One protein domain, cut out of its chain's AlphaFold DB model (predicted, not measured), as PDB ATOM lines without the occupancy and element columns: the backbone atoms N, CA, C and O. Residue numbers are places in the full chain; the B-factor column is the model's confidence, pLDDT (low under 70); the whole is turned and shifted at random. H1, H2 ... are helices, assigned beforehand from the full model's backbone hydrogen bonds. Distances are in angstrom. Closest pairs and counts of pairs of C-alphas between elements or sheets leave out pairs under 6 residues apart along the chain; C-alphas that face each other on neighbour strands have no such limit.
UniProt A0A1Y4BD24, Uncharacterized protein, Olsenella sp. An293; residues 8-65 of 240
ATOM      1  N   GLU A   8      61.850  12.413 -51.808       94.69
ATOM      2  CA  GLU A   8      61.012  11.634 -50.902       94.69
ATOM      3  C   GLU A   8      61.019  12.249 -49.501       94.69
ATOM      4  O   GLU A   8      59.963  12.373 -48.882       94.69
ATOM      5  N   LEU A   9      62.179  12.717 -49.027       94.56
ATOM      6  CA  LEU A   9      62.272  13.456 -47.768       94.56
ATOM      7  C   LEU A   9      61.442  14.750 -47.811       94.56
ATOM      8  O   LEU A   9      60.731  15.052 -46.853       94.56
ATOM      9  N   PHE A  10      61.490  15.493 -48.921       95.69
ATOM     10  CA  PHE A  10      60.691  16.706 -49.099       95.69
ATOM     11  C   PHE A  10      59.184  16.414 -49.121       95.69
ATOM     12  O   PHE A  10      58.419  17.123 -48.472       95.69
ATOM     13  N   LEU A  11      58.751  15.346 -49.801       95.69
ATOM     14  CA  LEU A  11      57.355  14.894 -49.785       95.69
ATOM     15  C   LEU A  11      56.886  14.571 -48.360       95.69
ATOM     16  O   LEU A  11      55.813  15.013 -47.954       95.69
ATOM     17  N   ILE A  12      57.698  13.861 -47.572       94.25
ATOM     18  CA  ILE A  12      57.379  13.547 -46.170       94.25
ATOM     19  C   ILE A  12      57.285  14.828 -45.330       94.25
ATOM     20  O   ILE A  12      56.344  14.974 -44.552       94.25
ATOM     21  N   LEU A  13      58.216  15.771 -45.504       94.50
ATOM     22  CA  LEU A  13      58.173  17.077 -44.836       94.50
ATOM     23  C   LEU A  13      56.918  17.868 -45.210       94.50
ATOM     24  O   LEU A  13      56.305  18.460 -44.328       94.50
ATOM     25  N   LEU A  14      56.498  17.840 -46.477       95.81
ATOM     26  CA  LEU A  14      55.275  18.500 -46.928       95.81
ATOM     27  C   LEU A  14      54.032  17.892 -46.266       95.81
ATOM     28  O   LEU A  14      53.180  18.634 -45.785       95.81
ATOM     29  N   PHE A  15      53.941  16.562 -46.176       96.19
ATOM     30  CA  PHE A  15      52.844  15.901 -45.460       96.19
ATOM     31  C   PHE A  15      52.873  16.194 -43.958       96.19
ATOM     32  O   PHE A  15      51.835  16.505 -43.379       96.19
ATOM     33  N   ALA A  16      54.048  16.156 -43.325       95.31
ATOM     34  CA  ALA A  16      54.198  16.532 -41.924       95.31
ATOM     35  C   ALA A  16      53.781  17.993 -41.697       95.31
ATOM     36  O   ALA A  16      53.092  18.293 -40.727       95.31
ATOM     37  N   PHE A  17      54.129  18.893 -42.611       95.62
ATOM     38  CA  PHE A  17      53.744  20.299 -42.561       95.62
ATOM     39  C   PHE A  17      52.243  20.490 -42.769       95.62
ATOM     40  O   PHE A  17      51.654  21.355 -42.136       95.62
ATOM     41  N   LEU A  18      51.595  19.675 -43.601       95.81
ATOM     42  CA  LEU A  18      50.146  19.738 -43.784       95.81
ATOM     43  C   LEU A  18      49.380  19.218 -42.559       95.81
ATOM     44  O   LEU A  18      48.327  19.751 -42.226       95.81
ATOM     45  N   ILE A  19      49.913  18.196 -41.884       95.88
ATOM     46  CA  ILE A  19      49.303  17.595 -40.690       95.88
ATOM     47  C   ILE A  19      49.536  18.467 -39.449       95.88
ATOM     48  O   ILE A  19      48.601  18.744 -38.703       95.88
ATOM     49  N   PHE A  20      50.782  18.880 -39.207       94.31
ATOM     50  CA  PHE A  20      51.174  19.619 -38.004       94.31
ATOM     51  C   PHE A  20      51.120  21.142 -38.183       94.31
ATOM     52  O   PHE A  20      50.962  21.862 -37.200       94.31
ATOM     53  N   GLY A  21      51.226  21.637 -39.413       94.12
ATOM     54  CA  GLY A  21      51.210  23.059 -39.751       94.12
ATOM     55  C   GLY A  21      52.596  23.729 -39.771       94.12
ATOM     56  O   GLY A  21      53.548  23.224 -39.156       94.12
ATOM     57  N   PRO A  22      52.699  24.908 -40.421       92.56
ATOM     58  CA  PRO A  22      53.907  25.736 -40.450       92.56
ATOM     59  C   PRO A  22      54.425  26.163 -39.098       92.56
ATOM     60  O   PRO A  22      55.620  26.375 -38.978       92.56
ATOM     61  N   ASP A  23      53.554  26.304 -38.105       90.62
ATOM     62  CA  ASP A  23      53.936  26.914 -36.831       90.62
ATOM     63  C   ASP A  23      54.453  25.869 -35.836       90.62
ATOM     64  O   ASP A  23      55.298  26.154 -34.985       90.62
ATOM     65  N   LYS A  24      53.985  24.617 -35.947       90.81
ATOM     66  CA  LYS A  24      54.314  23.548 -34.989       90.81
ATOM     67  C   LYS A  24      55.633  22.853 -35.296       90.81
ATOM     68  O   LYS A  24      56.377  22.551 -34.366       90.81
ATOM     69  N   LEU A  25      55.944  22.615 -36.569       92.19
ATOM     70  CA  LEU A  25      57.219  22.016 -36.970       92.19
ATOM     71  C   LEU A  25      58.450  22.845 -36.561       92.19
ATOM     72  O   LEU A  25      59.350  22.258 -35.961       92.19
ATOM     73  N   PRO A  26      58.529  24.170 -36.807       88.81
ATOM     74  CA  PRO A  26      59.668  24.967 -36.367       88.81
ATOM     75  C   PRO A  26      59.708  25.097 -34.845       88.81
ATOM     76  O   PRO A  26      60.796  25.064 -34.283       88.81
ATOM     77  N   GLY A  27      58.560  25.161 -34.160       91.44
ATOM     78  CA  GLY A  27      58.517  25.118 -32.695       91.44
ATOM     79  C   GLY A  27      59.135  23.830 -32.135       91.44
ATOM     80  O   GLY A  27      60.044  23.882 -31.310       91.44
ATOM     81  N   MET A  28      58.716  22.663 -32.636       92.31
ATOM     82  CA  MET A  28      59.294  21.371 -32.234       92.31
ATOM     83  C   MET A  28      60.758  21.217 -32.676       92.31
ATOM     84  O   MET A  28      61.572  20.661 -31.946       92.31
ATOM     85  N   GLY A  29      61.122  21.736 -33.848       92.94
ATOM     86  CA  GLY A  29      62.499  21.741 -34.336       92.94
ATOM     87  C   GLY A  29      63.429  22.584 -33.461       92.94
ATOM     88  O   GLY A  29      64.540  22.147 -33.167       92.94
ATOM     89  N   ARG A  30      62.973  23.751 -32.985       93.38
ATOM     90  CA  ARG A  30      63.727  24.604 -32.051       93.38
ATOM     91  C   ARG A  30      63.940  23.912 -30.708       93.38
ATOM     92  O   ARG A  30      65.066  23.893 -30.214       93.38
ATOM     93  N   THR A  31      62.907  23.294 -30.136       93.50
ATOM     94  CA  THR A  31      63.030  22.598 -28.841       93.50
ATOM     95  C   THR A  31      63.941  21.374 -28.930       93.50
ATOM     96  O   THR A  31      64.858  21.234 -28.118       93.50
ATOM     97  N   ILE A  32      63.763  20.530 -29.951       95.00
ATOM     98  CA  ILE A  32      64.624  19.366 -30.201       95.00
ATOM     99  C   ILE A  32      66.053  19.818 -30.527       95.00
ATOM    100  O   ILE A  32      67.010  19.245 -30.013       95.00
ATOM    101  N   GLY A  33      66.219  20.874 -31.325       93.12
ATOM    102  CA  GLY A  33      67.524  21.440 -31.669       93.12
ATOM    103  C   GLY A  33      68.292  21.946 -30.446       93.12
ATOM    104  O   GLY A  33      69.476  21.637 -30.296       93.12
ATOM    105  N   ARG A  34      67.619  22.648 -29.524       90.94
ATOM    106  CA  ARG A  34      68.211  23.067 -28.242       90.94
ATOM    107  C   ARG A  34      68.609  21.867 -27.388       90.94
ATOM    108  O   ARG A  34      69.736  21.832 -26.900       90.94
ATOM    109  N   ALA A  35      67.735  20.868 -27.265       94.25
ATOM    110  CA  ALA A  35      68.025  19.655 -26.504       94.25
ATOM    111  C   ALA A  35      69.231  18.891 -27.078       94.25
ATOM    112  O   ALA A  35      70.121  18.489 -26.332       94.25
ATOM    113  N   LEU A  36      69.319  18.757 -28.406       94.19
ATOM    114  CA  LEU A  36      70.467  18.147 -29.084       94.19
ATOM    115  C   LEU A  36      71.755  18.949 -28.863       94.19
ATOM    116  O   LEU A  36      72.810  18.358 -28.627       94.19
ATOM    117  N   ARG A  37      71.688  20.287 -28.890       91.44
ATOM    118  CA  ARG A  37      72.840  21.157 -28.603       91.44
ATOM    119  C   ARG A  37      73.317  20.988 -27.159       91.44
ATOM    120  O   ARG A  37      74.512  20.812 -26.940       91.44
ATOM    121  N   GLN A  38      72.402  20.982 -26.192       91.44
ATOM    122  CA  GLN A  38      72.706  20.751 -24.775       91.44
ATOM    123  C   GLN A  38      73.272  19.348 -24.528       91.44
ATOM    124  O   GLN A  38      74.242  19.197 -23.789       91.44
ATOM    125  N   PHE A  39      72.719  18.330 -25.188       92.88
ATOM    126  CA  PHE A  39      73.215  16.960 -25.109       92.88
ATOM    127  C   PHE A  39      74.635  16.837 -25.671       92.88
ATOM    128  O   PHE A  39      75.501  16.276 -25.002       92.88
ATOM    129  N   LYS A  40      74.913  17.437 -26.838       90.06
ATOM    130  CA  LYS A  40      76.270  17.496 -27.406       90.06
ATOM    131  C   LYS A  40      77.250  18.171 -26.445       90.06
ATOM    132  O   LYS A  40      78.358  17.684 -26.257       90.06
ATOM    133  N   HIS A  41      76.831  19.251 -25.789       86.19
ATOM    134  CA  HIS A  41      77.654  19.948 -24.798       86.19
ATOM    135  C   HIS A  41      77.920  19.125 -23.539       86.19
ATOM    136  O   HIS A  41      79.048  19.097 -23.054       86.19
ATOM    137  N   ALA A  42      76.920  18.401 -23.041       88.38
ATOM    138  CA  ALA A  42      77.108  17.478 -21.930       88.38
ATOM    139  C   ALA A  42      78.052  16.320 -22.304       88.38
ATOM    140  O   ALA A  42      78.887  15.932 -21.489       88.38
ATOM    141  N   GLN A  43      77.973  15.804 -23.537       89.75
ATOM    142  CA  GLN A  43      78.893  14.778 -24.044       89.75
ATOM    143  C   GLN A  43      80.340  15.283 -24.136       89.75
ATOM    144  O   GLN A  43      81.254  14.583 -23.700       89.75
ATOM    145  N   GLU A  44      80.547  16.494 -24.664       85.12
ATOM    146  CA  GLU A  44      81.860  17.152 -24.730       85.12
ATOM    147  C   GLU A  44      82.448  17.348 -23.320       85.12
ATOM    148  O   GLU A  44      83.597  16.982 -23.072       85.12
ATOM    149  N   GLY A  45      81.645  17.836 -22.368       80.69
ATOM    150  CA  GLY A  45      82.061  18.012 -20.974       80.69
ATOM    151  C   GLY A  45      82.370  16.693 -20.261       80.69
ATOM    152  O   GLY A  45      83.360  16.600 -19.540       80.69
ATOM    153  N   PHE A  46      81.582  15.642 -20.498       80.81
ATOM    154  CA  PHE A  46      81.836  14.320 -19.920       80.81
ATOM    155  C   PHE A  46      83.127  13.695 -20.465       80.81
ATOM    156  O   PHE A  46      83.912  13.151 -19.693       80.81
ATOM    157  N   THR A  47      83.396  13.820 -21.770       77.81
ATOM    158  CA  THR A  47      84.667  13.354 -22.354       77.81
ATOM    159  C   THR A  47      85.861  14.095 -21.755       77.81
ATOM    160  O   THR A  47      86.891  13.480 -21.497       77.81
ATOM    161  N   GLN A  48      85.714  15.393 -21.470       70.56
ATOM    162  CA  GLN A  48      86.766  16.201 -20.863       70.56
ATOM    163  C   GLN A  48      87.036  15.798 -19.409       70.56
ATOM    164  O   GLN A  48      88.197  15.671 -19.038       70.56
ATOM    165  N   VAL A  49      85.991  15.543 -18.613       68.19
ATOM    166  CA  VAL A  49      86.129  15.079 -17.220       68.19
ATOM    167  C   VAL A  49      86.786  13.699 -17.169       68.19
ATOM    168  O   VAL A  49      87.760  13.510 -16.444       68.19
ATOM    169  N   VAL A  50      86.331  12.759 -18.004       69.12
ATOM    170  CA  VAL A  50      86.906  11.405 -18.074       69.12
ATOM    171  C   VAL A  50      88.360  11.439 -18.551       69.12
ATOM    172  O   VAL A  50      89.192  10.709 -18.018       69.12
ATOM    173  N   GLN A  51      88.702  12.305 -19.512       63.91
ATOM    174  CA  GLN A  51      90.095  12.491 -19.918       63.91
ATOM    175  C   GLN A  51      90.929  13.161 -18.819       63.91
ATOM    176  O   GLN A  51      92.061  12.747 -18.606       63.91
ATOM    177  N   SER A  52      90.388  14.131 -18.076       63.59
ATOM    178  CA  SER A  52      91.129  14.825 -17.013       63.59
ATOM    179  C   SER A  52      91.333  14.002 -15.738       63.59
ATOM    180  O   SER A  52      92.302  14.233 -15.022       63.59
ATOM    181  N   GLU A  53      90.442  13.053 -15.440       61.12
ATOM    182  CA  GLU A  53      90.525  12.228 -14.227       61.12
ATOM    183  C   GLU A  53      91.265  10.896 -14.450       61.12
ATOM    184  O   GLU A  53      91.735  10.295 -13.486       61.12
ATOM    185  N   VAL A  54      91.393  10.429 -15.702       60.56
ATOM    186  CA  VAL A  54      91.979   9.110 -16.022       60.56
ATOM    187  C   VAL A  54      93.258   9.201 -16.872       60.56
ATOM    188  O   VAL A  54      94.060   8.267 -16.848       60.56
ATOM    189  N   LEU A  55      93.507  10.299 -17.599       57.03
ATOM    190  CA  LEU A  55      94.708  10.469 -18.430       57.03
ATOM    191  C   LEU A  55      95.617  11.574 -17.857       57.03
ATOM    192  O   LEU A  55      95.403  12.762 -18.067       57.03
ATOM    193  N   ASP A  56      96.628  11.107 -17.125       61.97
ATOM    194  CA  ASP A  56      97.872  11.731 -16.635       61.97
ATOM    195  C   ASP A  56      98.343  13.035 -17.365       61.97
ATOM    196  O   ASP A  56      98.173  13.175 -18.584       61.97
ATOM    197  N   PRO A  57      99.028  13.977 -16.671       58.62
ATOM    198  CA  PRO A  57      99.213  15.399 -17.015       58.62
ATOM    199  C   PRO A  57     100.051  15.682 -18.277       58.62
ATOM    200  O   PRO A  57     100.281  16.835 -18.638       58.62
ATOM    201  N   ALA A  58     100.480  14.650 -19.005       54.84
ATOM    202  CA  ALA A  58     101.117  14.778 -20.313       54.84
ATOM    203  C   ALA A  58     100.137  15.223 -21.421       54.84
ATOM    204  O   ALA A  58     100.558  15.851 -22.395       54.84
ATOM    205  N   ALA A  59      98.833  14.955 -21.275       59.91
ATOM    206  CA  ALA A  59      97.810  15.383 -22.238       59.91
ATOM    207  C   ALA A  59      97.507  16.896 -22.176       59.91
ATOM    208  O   ALA A  59      97.026  17.479 -23.156       59.91
ATOM    209  N   GLU A  60      97.825  17.549 -21.056       58.59
ATOM    210  CA  GLU A  60      97.589  18.978 -20.822       58.59
ATOM    211  C   GLU A  60      98.536  19.860 -21.661       58.59
ATOM    212  O   GLU A  60      98.130  20.895 -22.195       58.59
ATOM    213  N   ALA A  61      99.771  19.400 -21.898       56.66
ATOM    214  CA  ALA A  61     100.784  20.130 -22.665       56.66
ATOM    215  C   ALA A  61     100.518  20.170 -24.184       56.66
ATOM    216  O   ALA A  61     100.988  21.085 -24.860       56.66
ATOM    217  N   MET A  62      99.749  19.220 -24.732       58.62
ATOM    218  CA  MET A  62      99.410  19.187 -26.165       58.62
ATOM    219  C   MET A  62      98.018  19.760 -26.482       58.62
ATOM    220  O   MET A  62      97.814  20.270 -27.582       58.62
ATOM    221  N   ASN A  63      97.080  19.771 -25.526       61.97
ATOM    222  CA  ASN A  63      95.714  20.274 -25.750       61.97
ATOM    223  C   ASN A  63      95.489  21.744 -25.344       61.97
ATOM    224  O   ASN A  63      94.488  22.343 -25.745       61.97
ATOM    225  N   ALA A  64      96.436  22.385 -24.646       57.50
ATOM    226  CA  ALA A  64      96.374  23.815 -24.302       57.50
ATOM    227  C   ALA A  64      96.368  24.772 -25.522       57.50
ATOM    228  O   ALA A  64      96.055  25.961 -25.380       57.50
ATOM    229  N   SER A  65      96.670  24.258 -26.724       51.50
ATOM    230  CA  SER A  65      96.578  24.994 -27.993       51.50
ATOM    231  C   SER A  65      95.196  24.892 -28.670       51.50
ATOM    232  O   SER A  65      94.861  25.740 -29.492       51.50
TER     233      SER A  65
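Overview. This is residues 8 to 65 of the 240 residues of an uncharacterized protein of Olsenella sp. An293 (UniProt A0A1Y4BD24). One long helix, H2, makes the length of the domain; the shorter H1 meets it near its first end in an open corner, like an L drawn in to 65 degrees. At the other end of H2 the chain turns off into a short tail with the small helix H3, and no second layer covers H2. The printed part has 58 residues with three named helices, in the order H1, H2, H3, and no named strand; the class is all helix. The whole is extended, with a radius of gyration of the C-alphas of 20.0 A and spans of 56 by 21 by 19 A.

Along the chain. H2 is residues 24 to 54, 44.6 A from first to last C-alpha, from C-alpha 24 at (54.314, 23.548, -34.989) to C-alpha 54 at (91.979, 9.110, -16.022). H1 is residues 8 to 20, 18.1 A long, beginning with C-alpha 8 at (61.012, 11.634, -50.902). H3 is residues 60 to 63, 5.4 A long, ending with C-alpha 63 at (95.714, 20.274, -25.750).

Arrangement. H2 touches no helix. H1 and H2 are close but not clearly touching, with 2 pairs of C-alphas within 8 A; their closest C-alphas, those of Phe 17 and Leu 25, are 6.8 A apart. They run opposite ways at a steep tilt of 65 degrees. H3 is apart from H2 and from H1. In H1 and H2 every O i to N i+4 pair is within hydrogen-bond range; H3, with four residues, is too short for such a pair.

Size, cuts and confidence. The C-alphas of Leu 18 and Ala 58, the two farthest apart, are 56.3 A apart. Residues 27 to 50, which belong to H2, stand free, and so do residues 53 to 58. The links H1 to H2 and H2 to H3 are tight, and the printed part has no cut. The mean pLDDT of the printed part is 82.2; residues 49 to 65 are under 70.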